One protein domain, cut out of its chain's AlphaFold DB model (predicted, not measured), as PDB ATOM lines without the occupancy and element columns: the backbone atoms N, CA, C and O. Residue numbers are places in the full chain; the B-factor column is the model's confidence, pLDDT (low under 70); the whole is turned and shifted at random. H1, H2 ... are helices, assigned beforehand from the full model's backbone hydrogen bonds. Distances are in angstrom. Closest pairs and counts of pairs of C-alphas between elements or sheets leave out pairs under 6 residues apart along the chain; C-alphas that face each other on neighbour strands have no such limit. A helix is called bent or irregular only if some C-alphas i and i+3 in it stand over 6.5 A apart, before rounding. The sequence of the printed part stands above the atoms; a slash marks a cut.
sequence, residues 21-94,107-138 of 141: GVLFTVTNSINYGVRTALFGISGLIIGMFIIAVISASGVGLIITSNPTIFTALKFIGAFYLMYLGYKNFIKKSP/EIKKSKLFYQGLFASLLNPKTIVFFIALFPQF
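This is residues 21 to 94 and 107 to 138 of the 141 residues of the protein "Translocator protein, LysE family" of Acinetobacter baumannii MRSN 3527 (UniProt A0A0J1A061). Two long helices, H2 and H4, run opposite ways as the two long sides of an elongated helical body, apart from each other, with the short H3 across one end. H1 folds back beside the first part of H2 as a hairpin, H5 packs along H2, and H6 crosses the last part of H2, its first residue reaching H4. The printed part has 106 residues with six named helices, H1 to H6 in order, and no named strand; the class is all helix. H1, H2, H4 and H5 make an up-and-down bundle, each running against the one before it. The whole is compact, with a radius of gyration of the C-alphas of 14.8 A and spans of 45 by 25 by 18 A.

H1, residues 21 to 32, and H2, residues 34 to 56, form a helical hairpin at a shallow tilt of 19 degrees; H2 touches H1 with residues 34 to 44 alone, the closest C-alphas being those of Ser 29 and Ala 37, 5.1 A apart. H2, with a kink of 25 degrees near residue 41, is the hub. It touches H5, residues 110 to 122, the same way at a shallow tilt of 33 degrees, only just short of steep; the closest C-alphas, of Gly 43 and Leu 118, are 4.2 A apart. Residues 21 to 24 of H1 touch residues 117 to 121 of H5, with the C-alphas of Gly 21 and Ala 120 closest at 6.6 A. H6, residues 125 to 138, touches residues 48 to 56 of H2 at a steep tilt of 53 degrees, closest at the C-alphas of Ser 55 and Ile 132, 5.0 A. H3, residues 59 to 65, and H4, residues 67 to 90, touch only at the corner, and only just, with 3 pairs of C-alphas within 8 A; those of Thr 64 and Phe 70 are closest at 5.8 A. Residues 73 to 78 of H4 touch H6 at residue 125 alone, with the C-alphas of Lys 74 and Pro 125 closest at 5.4 A. H2 and H4 are apart. Every O i to N i+4 pair is within hydrogen-bond range in H1, H4 and H5, against 17 of 19 in H2, 2 of 3 in H3 and 7 of 10 in H6.

H1 begins at C-alpha 21 (-60.584, -35.777, 149.534). H2 spans 31.4 A, H4 34.4 A, and H6 20.8 A to C-alpha 138 (-54.405, -59.104, 147.689). H6 is irregular, but only just: C-alphas 133 and 136 are 6.9 A apart.

The C-alphas farthest apart are those of Ser 65 and Pro 94, 45.4 A. Residues 95 to 106 are not printed, and C-alphas 94 and 107 are 13.4 A apart across the cut. Of the links printed whole, none is long. Mean pLDDT of the printed part is 83.8; residues 60 to 61, 63 to 64, 88, 91 to 94 and 107 are under 70.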
ATOM      1  N   GLY A  21     -61.158 -35.691 148.186       87.88
ATOM      2  CA  GLY A  21     -60.584 -35.777 149.534       87.88
ATOM      3  C   GLY A  21     -59.352 -34.887 149.733       87.88
ATOM      4  O   GLY A  21     -59.196 -34.287 150.796       87.88
ATOM      5  N   VAL A  22     -58.517 -34.735 148.697       89.06
ATOM      6  CA  VAL A  22     -57.352 -33.834 148.716       89.06
ATOM      7  C   VAL A  22     -57.826 -32.385 148.751       89.06
ATOM      8  O   VAL A  22     -57.439 -31.646 149.652       89.06
ATOM      9  N   LEU A  23     -58.724 -31.997 147.837       88.38
ATOM     10  CA  LEU A  23     -59.299 -30.648 147.813       88.38
ATOM     11  C   LEU A  23     -60.011 -30.318 149.126       88.38
ATOM     12  O   LEU A  23     -59.766 -29.270 149.710       88.38
ATOM     13  N   PHE A  24     -60.832 -31.235 149.642       88.31
ATOM     14  CA  PHE A  24     -61.491 -31.083 150.937       88.31
ATOM     15  C   PHE A  24     -60.482 -30.845 152.064       88.31
ATOM     16  O   PHE A  24     -60.677 -29.952 152.886       88.31
ATOM     17  N   THR A  25     -59.391 -31.608 152.100       90.62
ATOM     18  CA  THR A  25     -58.358 -31.470 153.132       90.62
ATOM     19  C   THR A  25     -57.639 -30.130 153.030       90.62
ATOM     20  O   THR A  25     -57.527 -29.427 154.033       90.62
ATOM     21  N   VAL A  26     -57.207 -29.739 151.829       89.75
ATOM     22  CA  VAL A  26     -56.510 -28.467 151.583       89.75
ATOM     23  C   VAL A  26     -57.418 -27.287 151.919       89.75
ATOM     24  O   VAL A  26     -57.047 -26.435 152.723       89.75
ATOM     25  N   THR A  27     -58.642 -27.265 151.388       86.31
ATOM     26  CA  THR A  27     -59.601 -26.181 151.627       86.31
ATOM     27  C   THR A  27     -59.936 -26.036 153.110       86.31
ATOM     28  O   THR A  27     -59.973 -24.919 153.618       86.31
ATOM     29  N   ASN A  28     -60.167 -27.132 153.838       86.56
ATOM     30  CA  ASN A  28     -60.471 -27.038 155.269       86.56
ATOM     31  C   ASN A  28     -59.240 -26.709 156.119       86.56
ATOM     32  O   ASN A  28     -59.388 -26.038 157.135       86.56
ATOM     33  N   SER A  29     -58.041 -27.125 155.706       88.88
ATOM     34  CA  SER A  29     -56.796 -26.754 156.394       88.88
ATOM     35  C   SER A  29     -56.505 -25.262 156.259       88.88
ATOM     36  O   SER A  29     -56.115 -24.638 157.241       88.88
ATOM     37  N   ILE A  30     -56.752 -24.685 155.078       87.38
ATOM     38  CA  ILE A  30     -56.619 -23.242 154.825       87.38
ATOM     39  C   ILE A  30     -57.687 -22.450 155.591       87.38
ATOM     40  O   ILE A  30     -57.371 -21.442 156.208       87.38
ATOM     41  N   ASN A  31     -58.946 -22.903 155.580       83.06
ATOM     42  CA  ASN A  31     -60.060 -22.141 156.160       83.06
ATOM     43  C   ASN A  31     -60.207 -22.270 157.684       83.06
ATOM     44  O   ASN A  31     -60.761 -21.370 158.306       83.06
ATOM     45  N   TYR A  32     -59.801 -23.399 158.275       84.00
ATOM     46  CA  TYR A  32     -60.078 -23.729 159.684       84.00
ATOM     47  C   TYR A  32     -58.834 -24.164 160.476       84.00
ATOM     48  O   TYR A  32     -58.947 -24.543 161.643       84.00
ATOM     49  N   GLY A  33     -57.656 -24.152 159.849       87.62
ATOM     50  CA  GLY A  33     -56.407 -24.626 160.436       87.62
ATOM     51  C   GLY A  33     -56.259 -26.151 160.421       87.62
ATOM     52  O   GLY A  33     -57.228 -26.917 160.449       87.62
ATOM     53  N   VAL A  34     -55.006 -26.615 160.417       90.06
ATOM     54  CA  VAL A  34     -54.656 -28.045 160.313       90.06
ATOM     55  C   VAL A  34     -55.279 -28.869 161.445       90.06
ATOM     56  O   VAL A  34     -55.851 -29.927 161.192       90.06
ATOM     57  N   ARG A  35     -55.239 -28.372 162.690       90.12
ATOM     58  CA  ARG A  35     -55.789 -29.083 163.862       90.12
ATOM     59  C   ARG A  35     -57.287 -29.363 163.732       90.12
ATOM     60  O   ARG A  35     -57.741 -30.442 164.099       90.12
ATOM     61  N   THR A  36     -58.051 -28.415 163.198       88.00
ATOM     62  CA  THR A  36     -59.494 -28.572 162.983       88.00
ATOM     63  C   THR A  36     -59.771 -29.449 161.763       88.00
ATOM     64  O   THR A  36     -60.674 -30.288 161.793       88.00
ATOM     65  N   ALA A  37     -58.958 -29.328 160.710       90.50
ATOM     66  CA  ALA A  37     -59.059 -30.155 159.510       90.50
ATOM     67  C   ALA A  37     -58.817 -31.652 159.783       90.50
ATOM     68  O   ALA A  37     -59.429 -32.483 159.109       90.50
ATOM     69  N   LEU A  38     -58.027 -32.012 160.808       95.62
ATOM     70  CA  LEU A  38     -57.816 -33.408 161.226       95.62
ATOM     71  C   LEU A  38     -59.121 -34.164 161.507       95.62
ATOM     72  O   LEU A  38     -59.197 -35.354 161.220       95.62
ATOM     73  N   PHE A  39     -60.167 -33.494 161.999       94.88
ATOM     74  CA  PHE A  39     -61.476 -34.127 162.201       94.88
ATOM     75  C   PHE A  39     -62.149 -34.509 160.879       94.88
ATOM     76  O   PHE A  39     -62.820 -35.531 160.794       94.88
ATOM     77  N   GLY A  40     -61.968 -33.710 159.828       94.75
ATOM     78  CA  GLY A  40     -62.433 -34.065 158.490       94.75
ATOM     79  C   GLY A  40     -61.581 -35.158 157.846       94.75
ATOM     80  O   GLY A  40     -62.119 -36.064 157.213       94.75
ATOM     81  N   ILE A  41     -60.263 -35.106 158.057       95.38
ATOM     82  CA  ILE A  41     -59.320 -36.131 157.588       95.38
ATOM     83  C   ILE A  41     -59.624 -37.485 158.239       95.38
ATOM     84  O   ILE A  41     -59.642 -38.497 157.545       95.38
ATOM     85  N   SER A  42     -59.933 -37.532 159.536       97.62
ATOM     86  CA  SER A  42     -60.316 -38.786 160.195       97.62
ATOM     87  C   SER A  42     -61.616 -39.355 159.625       97.62
ATOM     88  O   SER A  42     -61.704 -40.560 159.406       97.62
ATOM     89  N   GLY A  43     -62.585 -38.501 159.279       96.62
ATOM     90  CA  GLY A  43     -63.776 -38.907 158.530       96.62
ATOM     91  C   GLY A  43     -63.434 -39.530 157.174       96.62
ATOM     92  O   GLY A  43     -63.936 -40.608 156.854       96.62
ATOM     93  N   LEU A  44     -62.538 -38.899 156.402       95.88
ATOM     94  CA  LEU A  44     -62.050 -39.448 155.129       95.88
ATOM     95  C   LEU A  44     -61.418 -40.838 155.321       95.88
ATOM     96  O   LEU A  44     -61.761 -41.778 154.606       95.88
ATOM     97  N   ILE A  45     -60.526 -40.978 156.305       96.06
ATOM     98  CA  ILE A  45     -59.828 -42.237 156.607       96.06
ATOM     99  C   ILE A  45     -60.825 -43.337 156.977       96.06
ATOM    100  O   ILE A  45     -60.753 -44.430 156.422       96.06
ATOM    101  N   ILE A  46     -61.782 -43.055 157.866       97.69
ATOM    102  CA  ILE A  46     -62.788 -44.041 158.279       97.69
ATOM    103  C   ILE A  46     -63.679 -44.442 157.100       97.69
ATOM    104  O   ILE A  46     -63.969 -45.623 156.928       97.69
ATOM    105  N   GLY A  47     -64.076 -43.496 156.246       95.12
ATOM    106  CA  GLY A  47     -64.854 -43.810 155.047       95.12
ATOM    107  C   GLY A  47     -64.092 -44.710 154.074       95.12
ATOM    108  O   GLY A  47     -64.644 -45.697 153.593       95.12
ATOM    109  N   MET A  48     -62.811 -44.419 153.832       93.19
ATOM    110  CA  MET A  48     -61.939 -45.281 153.026       93.19
ATOM    111  C   MET A  48     -61.762 -46.664 153.656       93.19
ATOM    112  O   MET A  48     -61.831 -47.662 152.946       93.19
ATOM    113  N   PHE A  49     -61.599 -46.740 154.976       94.19
ATOM    114  CA  PHE A  49     -61.483 -48.004 155.696       94.19
ATOM    115  C   PHE A  49     -62.749 -48.864 155.568       94.19
ATOM    116  O   PHE A  49     -62.652 -50.053 155.283       94.19
ATOM    117  N   ILE A  50     -63.941 -48.270 155.691       93.25
ATOM    118  CA  ILE A  50     -65.217 -48.978 155.485       93.25
ATOM    119  C   ILE A  50     -65.287 -49.564 154.071       93.25
ATOM    120  O   ILE A  50     -65.607 -50.741 153.908       93.25
ATOM    121  N   ILE A  51     -64.951 -48.771 153.047       90.19
ATOM    122  CA  ILE A  51     -64.919 -49.250 151.658       90.19
ATOM    123  C   ILE A  51     -63.901 -50.385 151.511       90.19
ATOM    124  O   ILE A  51     -64.206 -51.389 150.872       90.19
ATOM    125  N   ALA A  52     -62.718 -50.253 152.112       89.50
ATOM    126  CA  ALA A  52     -61.677 -51.271 152.072       89.50
ATOM    127  C   ALA A  52     -62.161 -52.603 152.651       89.50
ATOM    128  O   ALA A  52     -61.984 -53.638 152.017       89.50
ATOM    129  N   VAL A  53     -62.836 -52.580 153.803       89.75
ATOM    130  CA  VAL A  53     -63.400 -53.779 154.444       89.75
ATOM    131  C   VAL A  53     -64.511 -54.406 153.592       89.75
ATOM    132  O   VAL A  53     -64.519 -55.619 153.400       89.75
ATOM    133  N   ILE A  54     -65.423 -53.600 153.033       87.00
ATOM    134  CA  ILE A  54     -66.488 -54.082 152.127       87.00
ATOM    135  C   ILE A  54     -65.897 -54.694 150.852       87.00
ATOM    136  O   ILE A  54     -66.403 -55.678 150.312       87.00
ATOM    137  N   SER A  55     -64.825 -54.094 150.347       85.12
ATOM    138  CA  SER A  55     -64.115 -54.592 149.181       85.12
ATOM    139  C   SER A  55     -63.379 -55.896 149.479       85.12
ATOM    140  O   SER A  55     -63.402 -56.810 148.662       85.12
ATOM    141  N   ALA A  56     -62.729 -55.977 150.639       83.50
ATOM    142  CA  ALA A  56     -61.983 -57.137 151.100       83.50
ATOM    143  C   ALA A  56     -62.874 -58.361 151.331       83.50
ATOM    144  O   ALA A  56     -62.466 -59.478 151.039       83.50
ATOM    145  N   SER A  57     -64.101 -58.161 151.818       81.88
ATOM    146  CA  SER A  57     -65.055 -59.246 152.074       81.88
ATOM    147  C   SER A  57     -65.707 -59.824 150.811       81.88
ATOM    148  O   SER A  57     -66.541 -60.720 150.911       81.88
ATOM    149  N   GLY A  58     -65.392 -59.300 149.621       72.38
ATOM    150  CA  GLY A  58     -66.012 -59.711 148.356       72.38
ATOM    151  C   GLY A  58     -67.409 -59.125 148.117       72.38
ATOM    152  O   GLY A  58     -67.907 -59.179 146.993       72.38
ATOM    153  N   VAL A  59     -68.020 -58.469 149.113       70.00
ATOM    154  CA  VAL A  59     -69.318 -57.775 148.977       70.00
ATOM    155  C   VAL A  59     -69.243 -56.651 147.936       70.00
ATOM    156  O   VAL A  59     -70.219 -56.389 147.231       70.00
ATOM    157  N   GLY A  60     -68.068 -56.036 147.764       66.88
ATOM    158  CA  GLY A  60     -67.806 -55.066 146.698       66.88
ATOM    159  C   GLY A  60     -68.144 -55.576 145.289       66.88
ATOM    160  O   GLY A  60     -68.631 -54.798 144.468       66.88
ATOM    161  N   LEU A  61     -67.995 -56.882 145.028       67.88
ATOM    162  CA  LEU A  61     -68.329 -57.480 143.731       67.88
ATOM    163  C   LEU A  61     -69.829 -57.425 143.430       67.88
ATOM    164  O   LEU A  61     -70.199 -57.229 142.276       67.88
ATOM    165  N   ILE A  62     -70.686 -57.533 144.451       71.19
ATOM    166  CA  ILE A  62     -72.152 -57.450 144.317       71.19
ATOM    167  C   ILE A  62     -72.573 -56.034 143.905       71.19
ATOM    168  O   ILE A  62     -73.473 -55.845 143.085       71.19
ATOM    169  N   ILE A  63     -71.894 -55.022 144.449       69.00
ATOM    170  CA  ILE A  63     -72.154 -53.617 144.117       69.00
ATOM    171  C   ILE A  63     -71.762 -53.333 142.663       69.00
ATOM    172  O   ILE A  63     -72.491 -52.634 141.961       69.00
ATOM    173  N   THR A  64     -70.634 -53.876 142.193       69.06
ATOM    174  CA  THR A  64     -70.174 -53.677 140.809       69.06
ATOM    175  C   THR A  64     -70.863 -54.570 139.786       69.06
ATOM    176  O   THR A  64     -70.932 -54.189 138.619       69.06
ATOM    177  N   SER A  65     -71.368 -55.740 140.185       76.31
ATOM    178  CA  SER A  65     -72.060 -56.662 139.278       76.31
ATOM    179  C   SER A  65     -73.465 -56.189 138.922       76.31
ATOM    180  O   SER A  65     -73.990 -56.584 137.884       76.31
ATOM    181  N   ASN A  66     -74.065 -55.317 139.742       82.75
ATOM    182  CA  ASN A  66     -75.363 -54.713 139.473       82.75
ATOM    183  C   ASN A  66     -75.210 -53.314 138.830       82.75
ATOM    184  O   ASN A  66     -74.885 -52.344 139.528       82.75
ATOM    185  N   PRO A  67     -75.515 -53.156 137.524       82.69
ATOM    186  CA  PRO A  67     -75.349 -51.886 136.818       82.69
ATOM    187  C   PRO A  67     -76.188 -50.753 137.413       82.69
ATOM    188  O   PRO A  67     -75.753 -49.601 137.411       82.69
ATOM    189  N   THR A  68     -77.373 -51.063 137.940       86.19
ATOM    190  CA  THR A  68     -78.303 -50.076 138.498       86.19
ATOM    191  C   THR A  68     -77.753 -49.471 139.784       86.19
ATOM    192  O   THR A  68     -77.695 -48.248 139.909       86.19
ATOM    193  N   ILE A  69     -77.285 -50.312 140.715       81.31
ATOM    194  CA  ILE A  69     -76.696 -49.865 141.990       81.31
ATOM    195  C   ILE A  69     -75.444 -49.033 141.715       81.31
ATOM    196  O   ILE A  69     -75.292 -47.930 142.245       81.31
ATOM    197  N   PHE A  70     -74.573 -49.526 140.835       79.50
ATOM    198  CA  PHE A  70     -73.343 -48.831 140.484       79.50
ATOM    199  C   PHE A  70     -73.603 -47.474 139.814       79.50
ATOM    200  O   PHE A  70     -72.933 -46.485 140.117       79.50
ATOM    201  N   THR A  71     -74.603 -47.397 138.934       84.88
ATOM    202  CA  THR A  71     -74.992 -46.149 138.263       84.88
ATOM    203  C   THR A  71     -75.600 -45.151 139.247       84.88
ATOM    204  O   THR A  71     -75.200 -43.986 139.251       84.88
ATOM    205  N   ALA A  72     -76.493 -45.592 140.135       85.50
ATOM    206  CA  ALA A  72     -77.066 -44.736 141.173       85.50
ATOM    207  C   ALA A  72     -75.978 -44.150 142.087       85.50
ATOM    208  O   ALA A  72     -75.949 -42.943 142.326       85.50
ATOM    209  N   LEU A  73     -75.028 -44.982 142.526       79.56
ATOM    210  CA  LEU A  73     -73.912 -44.562 143.373       79.56
ATOM    211  C   LEU A  73     -73.027 -43.512 142.687       79.56
ATOM    212  O   LEU A  73     -72.646 -42.523 143.314       79.56
ATOM    213  N   LYS A  74     -72.751 -43.679 141.384       81.12
ATOM    214  CA  LYS A  74     -72.025 -42.680 140.581       81.12
ATOM    215  C   LYS A  74     -72.734 -41.334 140.567       81.12
ATOM    216  O   LYS A  74     -72.081 -40.319 140.795       81.12
ATOM    217  N   PHE A  75     -74.039 -41.317 140.305       87.12
ATOM    218  CA  PHE A  75     -74.797 -40.068 140.247       87.12
ATOM    219  C   PHE A  75     -74.909 -39.404 141.618       87.12
ATOM    220  O   PHE A  75     -74.607 -38.218 141.729       87.12
ATOM    221  N   ILE A  76     -75.250 -40.153 142.671       85.06
ATOM    222  CA  ILE A  76     -75.312 -39.630 144.047       85.06
ATOM    223  C   ILE A  76     -73.962 -39.022 144.442       85.06
ATOM    224  O   ILE A  76     -73.904 -37.905 144.958       85.06
ATOM    225  N   GLY A  77     -72.872 -39.726 144.141       82.06
ATOM    226  CA  GLY A  77     -71.517 -39.250 144.369       82.06
ATOM    227  C   GLY A  77     -71.174 -37.980 143.609       82.06
ATOM    228  O   GLY A  77     -70.689 -37.015 144.201       82.06
ATOM    229  N   ALA A  78     -71.464 -37.953 142.309       84.00
ATOM    230  CA  ALA A  78     -71.232 -36.788 141.464       84.00
ATOM    231  C   ALA A  78     -71.982 -35.557 141.993       84.00
ATOM    232  O   ALA A  78     -71.368 -34.508 142.184       84.00
ATOM    233  N   PHE A  79     -73.272 -35.697 142.314       86.56
ATOM    234  CA  PHE A  79     -74.076 -34.611 142.877       86.56
ATOM    235  C   PHE A  79     -73.554 -34.143 144.236       86.56
ATOM    236  O   PHE A  79     -73.423 -32.938 144.458       86.56
ATOM    237  N   TYR A  80     -73.212 -35.066 145.139       81.94
ATOM    238  CA  TYR A  80     -72.690 -34.708 146.458       81.94
ATOM    239  C   TYR A  80     -71.363 -33.946 146.367       81.94
ATOM    240  O   TYR A  80     -71.175 -32.929 147.039       81.94
ATOM    241  N   LEU A  81     -70.449 -34.401 145.508       80.25
ATOM    242  CA  LEU A  81     -69.163 -33.744 145.295       80.25
ATOM    243  C   LEU A  81     -69.318 -32.392 144.597       80.25
ATOM    244  O   LEU A  81     -68.635 -31.442 144.977       80.25
ATOM    245  N   MET A  82     -70.238 -32.274 143.637       84.75
ATOM    246  CA  MET A  82     -70.561 -31.001 142.992       84.75
ATOM    247  C   MET A  82     -71.128 -30.004 144.009       84.75
ATOM    248  O   MET A  82     -70.681 -28.860 144.054       84.75
ATOM    249  N   TYR A  83     -72.024 -30.453 144.895       83.19
ATOM    250  CA  TYR A  83     -72.523 -29.656 146.018       83.19
ATOM    251  C   TYR A  83     -71.388 -29.207 146.948       83.19
ATOM    252  O   TYR A  83     -71.319 -28.034 147.323       83.19
ATOM    253  N   LEU A  84     -70.484 -30.116 147.324       76.44
ATOM    254  CA  LEU A  84     -69.375 -29.804 148.226       76.44
ATOM    255  C   LEU A  84     -68.383 -28.824 147.578       76.44
ATOM    256  O   LEU A  84     -67.946 -27.877 148.231       76.44
ATOM    257  N   GLY A  85     -68.084 -29.013 146.291       78.25
ATOM    258  CA  GLY A  85     -67.259 -28.115 145.485       78.25
ATOM    259  C   GLY A  85     -67.873 -26.724 145.364       78.25
ATOM    260  O   GLY A  85     -67.223 -25.741 145.708       78.25
ATOM    261  N   TYR A  86     -69.149 -26.635 144.985       82.25
ATOM    262  CA  TYR A  86     -69.901 -25.379 144.897       82.25
ATOM    263  C   TYR A  86     -69.930 -24.628 146.234       82.25
ATOM    264  O   TYR A  86     -69.647 -23.433 146.302       82.25
ATOM    265  N   LYS A  87     -70.192 -25.344 147.332       74.69
ATOM    266  CA  LYS A  87     -70.195 -24.781 148.687       74.69
ATOM    267  C   LYS A  87     -68.833 -24.230 149.104       74.69
ATOM    268  O   LYS A  87     -68.781 -23.218 149.800       74.69
ATOM    269  N   ASN A  88     -67.752 -24.900 148.720       69.56
ATOM    270  CA  ASN A  88     -66.395 -24.435 148.990       69.56
ATOM    271  C   ASN A  88     -66.019 -23.242 148.106       69.56
ATOM    272  O   ASN A  88     -65.340 -22.346 148.586       69.56
ATOM    273  N   PHE A  89     -66.499 -23.203 146.861       73.94
ATOM    274  CA  PHE A  89     -66.257 -22.103 145.925       73.94
ATOM    275  C   PHE A  89     -66.987 -20.810 146.324       73.94
ATOM    276  O   PHE A  89     -66.449 -19.719 146.175       73.94
ATOM    277  N   ILE A  90     -68.204 -20.923 146.871       73.31
ATOM    278  CA  ILE A  90     -69.013 -19.764 147.299       73.31
ATOM    279  C   ILE A  90     -68.609 -19.215 148.659       73.31
ATOM    280  O   ILE A  90     -68.835 -18.037 148.947       73.31
ATOM    281  N   LYS A  91     -68.018 -20.040 149.525       63.53
ATOM    282  CA  LYS A  91     -67.441 -19.530 150.765       63.53
ATOM    283  C   LYS A  91     -66.260 -18.631 150.404       63.53
ATOM    284  O   LYS A  91     -65.191 -19.128 150.071       63.53
ATOM    285  N   LYS A  92     -66.481 -17.312 150.472       49.44
ATOM    286  CA  LYS A  92     -65.437 -16.287 150.362       49.44
ATOM    287  C   LYS A  92     -64.203 -16.728 151.149       49.44
ATOM    288  O   LYS A  92     -64.312 -17.062 152.329       49.44
ATOM    289  N   SER A  93     -63.061 -16.709 150.467       45.97
ATOM    290  CA  SER A  93     -61.742 -16.836 151.076       45.97
ATOM    291  C   SER A  93     -61.633 -15.875 152.273       45.97
ATOM    292  O   SER A  93     -62.000 -14.707 152.113       45.97
ATOM    293  N   PRO A  94     -61.113 -16.301 153.440       50.25
ATOM    294  CA  PRO A  94     -60.855 -15.414 154.579       50.25
ATOM    295  C   PRO A  94     -59.790 -14.346 154.297       50.25
ATOM    296  O   PRO A  94     -59.489 -13.534 155.162       50.25
ATOM    297  N   GLU A 107     -66.606 -20.922 164.109       68.50
ATOM    298  CA  GLU A 107     -66.386 -22.250 164.667       68.50
ATOM    299  C   GLU A 107     -67.231 -23.250 163.880       68.50
ATOM    300  O   GLU A 107     -68.440 -23.422 164.068       68.50
ATOM    301  N   ILE A 108     -66.595 -23.921 162.924       79.12
ATOM    302  CA  ILE A 108     -67.220 -25.043 162.256       79.12
ATOM    303  C   ILE A 108     -67.242 -26.203 163.245       79.12
ATOM    304  O   ILE A 108     -66.218 -26.606 163.795       79.12
ATOM    305  N   LYS A 109     -68.428 -26.776 163.469       88.56
ATOM    306  CA  LYS A 109     -68.553 -27.966 164.317       88.56
ATOM    307  C   LYS A 109     -67.625 -29.067 163.790       88.56
ATOM    308  O   LYS A 109     -67.783 -29.513 162.654       88.56
ATOM    309  N   LYS A 110     -66.704 -29.548 164.628       91.38
ATOM    310  CA  LYS A 110     -65.758 -30.634 164.302       91.38
ATOM    311  C   LYS A 110     -66.470 -31.888 163.780       91.38
ATOM    312  O   LYS A 110     -66.041 -32.480 162.794       91.38
ATOM    313  N   SER A 111     -67.623 -32.225 164.363       92.75
ATOM    314  CA  SER A 111     -68.486 -33.319 163.892       92.75
ATOM    315  C   SER A 111     -68.971 -33.116 162.454       92.75
ATOM    316  O   SER A 111     -69.027 -34.062 161.676       92.75
ATOM    317  N   LYS A 112     -69.266 -31.875 162.054       90.50
ATOM    318  CA  LYS A 112     -69.671 -31.555 160.682       90.50
ATOM    319  C   LYS A 112     -68.541 -31.827 159.694       90.50
ATOM    320  O   LYS A 112     -68.808 -32.408 158.648       90.50
ATOM    321  N   LEU A 113     -67.306 -31.444 160.023       91.50
ATOM    322  CA  LEU A 113     -66.138 -31.754 159.191       91.50
ATOM    323  C   LEU A 113     -65.928 -33.263 159.070       91.50
ATOM    324  O   LEU A 113     -65.718 -33.751 157.963       91.50
ATOM    325  N   PHE A 114     -66.060 -33.994 160.178       95.56
ATOM    326  CA  PHE A 114     -65.979 -35.452 160.187       95.56
ATOM    327  C   PHE A 114     -66.979 -36.095 159.223       95.56
ATOM    328  O   PHE A 114     -66.575 -36.825 158.321       95.56
ATOM    329  N   TYR A 115     -68.273 -35.779 159.344       94.25
ATOM    330  CA  TYR A 115     -69.287 -36.348 158.455       94.25
ATOM    331  C   TYR A 115     -69.092 -35.916 157.002       94.25
ATOM    332  O   TYR A 115     -69.310 -36.716 156.097       94.25
ATOM    333  N   GLN A 116     -68.642 -34.683 156.754       91.56
ATOM    334  CA  GLN A 116     -68.298 -34.260 155.398       91.56
ATOM    335  C   GLN A 116     -67.162 -35.103 154.810       91.56
ATOM    336  O   GLN A 116     -67.283 -35.537 153.671       91.56
ATOM    337  N   GLY A 117     -66.099 -35.378 155.572       93.44
ATOM    338  CA  GLY A 117     -65.015 -36.259 155.136       93.44
ATOM    339  C   GLY A 117     -65.475 -37.706 154.935       93.44
ATOM    340  O   GLY A 117     -65.168 -38.324 153.915       93.44
ATOM    341  N   LEU A 118     -66.278 -38.226 155.865       95.50
ATOM    342  CA  LEU A 118     -66.839 -39.574 155.800       95.50
ATOM    343  C   LEU A 118     -67.659 -39.771 154.522       95.50
ATOM    344  O   LEU A 118     -67.352 -40.649 153.715       95.50
ATOM    345  N   PHE A 119     -68.652 -38.912 154.290       92.00
ATOM    346  CA  PHE A 119     -69.492 -38.994 153.097       92.00
ATOM    347  C   PHE A 119     -68.732 -38.637 151.820       92.00
ATOM    348  O   PHE A 119     -68.994 -39.239 150.784       92.00
ATOM    349  N   ALA A 120     -67.743 -37.739 151.878       90.31
ATOM    350  CA  ALA A 120     -66.875 -37.470 150.734       90.31
ATOM    351  C   ALA A 120     -66.068 -38.701 150.306       90.31
ATOM    352  O   ALA A 120     -65.760 -38.811 149.126       90.31
ATOM    353  N   SER A 121     -65.741 -39.626 151.213       91.69
ATOM    354  CA  SER A 121     -65.112 -40.903 150.841       91.69
ATOM    355  C   SER A 121     -66.141 -41.937 150.400       91.69
ATOM    356  O   SER A 121     -66.007 -42.496 149.314       91.69
ATOM    357  N   LEU A 122     -67.197 -42.145 151.199       90.19
ATOM    358  CA  LEU A 122     -68.233 -43.157 150.946       90.19
ATOM    359  C   LEU A 122     -68.995 -42.934 149.640       90.19
ATOM    360  O   LEU A 122     -69.380 -43.896 148.985       90.19
ATOM    361  N   LEU A 123     -69.216 -41.678 149.260       86.94
ATOM    362  CA  LEU A 123     -69.935 -41.323 148.041       86.94
ATOM    363  C   LEU A 123     -68.994 -41.064 146.865       86.94
ATOM    364  O   LEU A 123     -69.465 -40.722 145.791       86.94
ATOM    365  N   ASN A 124     -67.675 -41.191 147.018       85.75
ATOM    366  CA  ASN A 124     -66.759 -40.943 145.913       85.75
ATOM    367  C   ASN A 124     -66.623 -42.194 145.028       85.75
ATOM    368  O   ASN A 124     -65.899 -43.125 145.403       85.75
ATOM    369  N   PRO A 125     -67.217 -42.209 143.816       78.56
ATOM    370  CA  PRO A 125     -67.178 -43.381 142.948       78.56
ATOM    371  C   PRO A 125     -65.748 -43.753 142.543       78.56
ATOM    372  O   PRO A 125     -65.462 -44.932 142.364       78.56
ATOM    373  N   LYS A 126     -64.825 -42.781 142.465       81.75
ATOM    374  CA  LYS A 126     -63.406 -43.043 142.179       81.75
ATOM    375  C   LYS A 126     -62.756 -43.868 143.290       81.75
ATOM    376  O   LYS A 126     -62.006 -44.788 142.995       81.75
ATOM    377  N   THR A 127     -63.068 -43.558 144.551       85.12
ATOM    378  CA  THR A 127     -62.546 -44.305 145.708       85.12
ATOM    379  C   THR A 127     -63.129 -45.712 145.725       85.12
ATOM    380  O   THR A 127     -62.388 -46.683 145.799       85.12
ATOM    381  N   ILE A 128     -64.447 -45.830 145.567       84.62
ATOM    382  CA  ILE A 128     -65.148 -47.119 145.583       84.62
ATOM    383  C   ILE A 128     -64.600 -48.060 144.505       84.62
ATOM    384  O   ILE A 128     -64.214 -49.183 144.812       84.62
ATOM    385  N   VAL A 129     -64.500 -47.588 143.258       81.25
ATOM    386  CA  VAL A 129     -63.973 -48.389 142.141       81.25
ATOM    387  C   VAL A 129     -62.519 -48.785 142.373       81.25
ATOM    388  O   VAL A 129     -62.165 -49.929 142.113       81.25
ATOM    389  N   PHE A 130     -61.687 -47.870 142.877       83.56
ATOM    390  CA  PHE A 130     -60.285 -48.160 143.167       83.56
ATOM    391  C   PHE A 130     -60.141 -49.285 144.195       83.56
ATOM    392  O   PHE A 130     -59.442 -50.259 143.933       83.56
ATOM    393  N   PHE A 131     -60.829 -49.183 145.334       86.25
ATOM    394  CA  PHE A 131     -60.747 -50.204 146.376       86.25
ATOM    395  C   PHE A 131     -61.311 -51.547 145.889       86.25
ATOM    396  O   PHE A 131     -60.609 -52.544 146.024       86.25
ATOM    397  N   ILE A 132     -62.482 -51.562 145.231       83.19
ATOM    398  CA  ILE A 132     -63.094 -52.789 144.677       83.19
ATOM    399  C   ILE A 132     -62.204 -53.469 143.636       83.19
ATOM    400  O   ILE A 132     -62.127 -54.694 143.607       83.19
ATOM    401  N   ALA A 133     -61.515 -52.705 142.792       80.38
ATOM    402  CA  ALA A 133     -60.612 -53.277 141.797       80.38
ATOM    403  C   ALA A 133     -59.302 -53.799 142.412       80.38
ATOM    404  O   ALA A 133     -58.722 -54.747 141.886       80.38
ATOM    405  N   LEU A 134     -58.829 -53.170 143.493       81.75
ATOM    406  CA  LEU A 134     -57.500 -53.404 144.054       81.75
ATOM    407  C   LEU A 134     -57.507 -54.457 145.167       81.75
ATOM    408  O   LEU A 134     -56.749 -55.418 145.097       81.75
ATOM    409  N   PHE A 135     -58.349 -54.306 146.191       79.31
ATOM    410  CA  PHE A 135     -58.278 -55.114 147.418       79.31
ATOM    411  C   PHE A 135     -58.518 -56.618 147.219       79.31
ATOM    412  O   PHE A 135     -57.764 -57.394 147.808       79.31
ATOM    413  N   PRO A 136     -59.479 -57.073 146.388       74.25
ATOM    414  CA  PRO A 136     -59.673 -58.505 146.150       74.25
ATOM    415  C   PRO A 136     -58.424 -59.209 145.603       74.25
ATOM    416  O   PRO A 136     -58.232 -60.391 145.864       74.25
ATOM    417  N   GLN A 137     -57.543 -58.491 144.895       74.00
ATOM    418  CA  GLN A 137     -56.317 -59.062 144.326       74.00
ATOM    419  C   GLN A 137     -55.273 -59.439 145.390       74.00
ATOM    420  O   GLN A 137     -54.396 -60.250 145.113       74.00
ATOM    421  N   PHE A 138     -55.359 -58.869 146.596       75.06
ATOM    422  CA  PHE A 138     -54.405 -59.104 147.689       75.06
ATOM    423  C   PHE A 138     -54.952 -60.011 148.796       75.06
ATOM    424  O   PHE A 138     -54.209 -60.378 149.699       75.06
TER     425      PHE A 138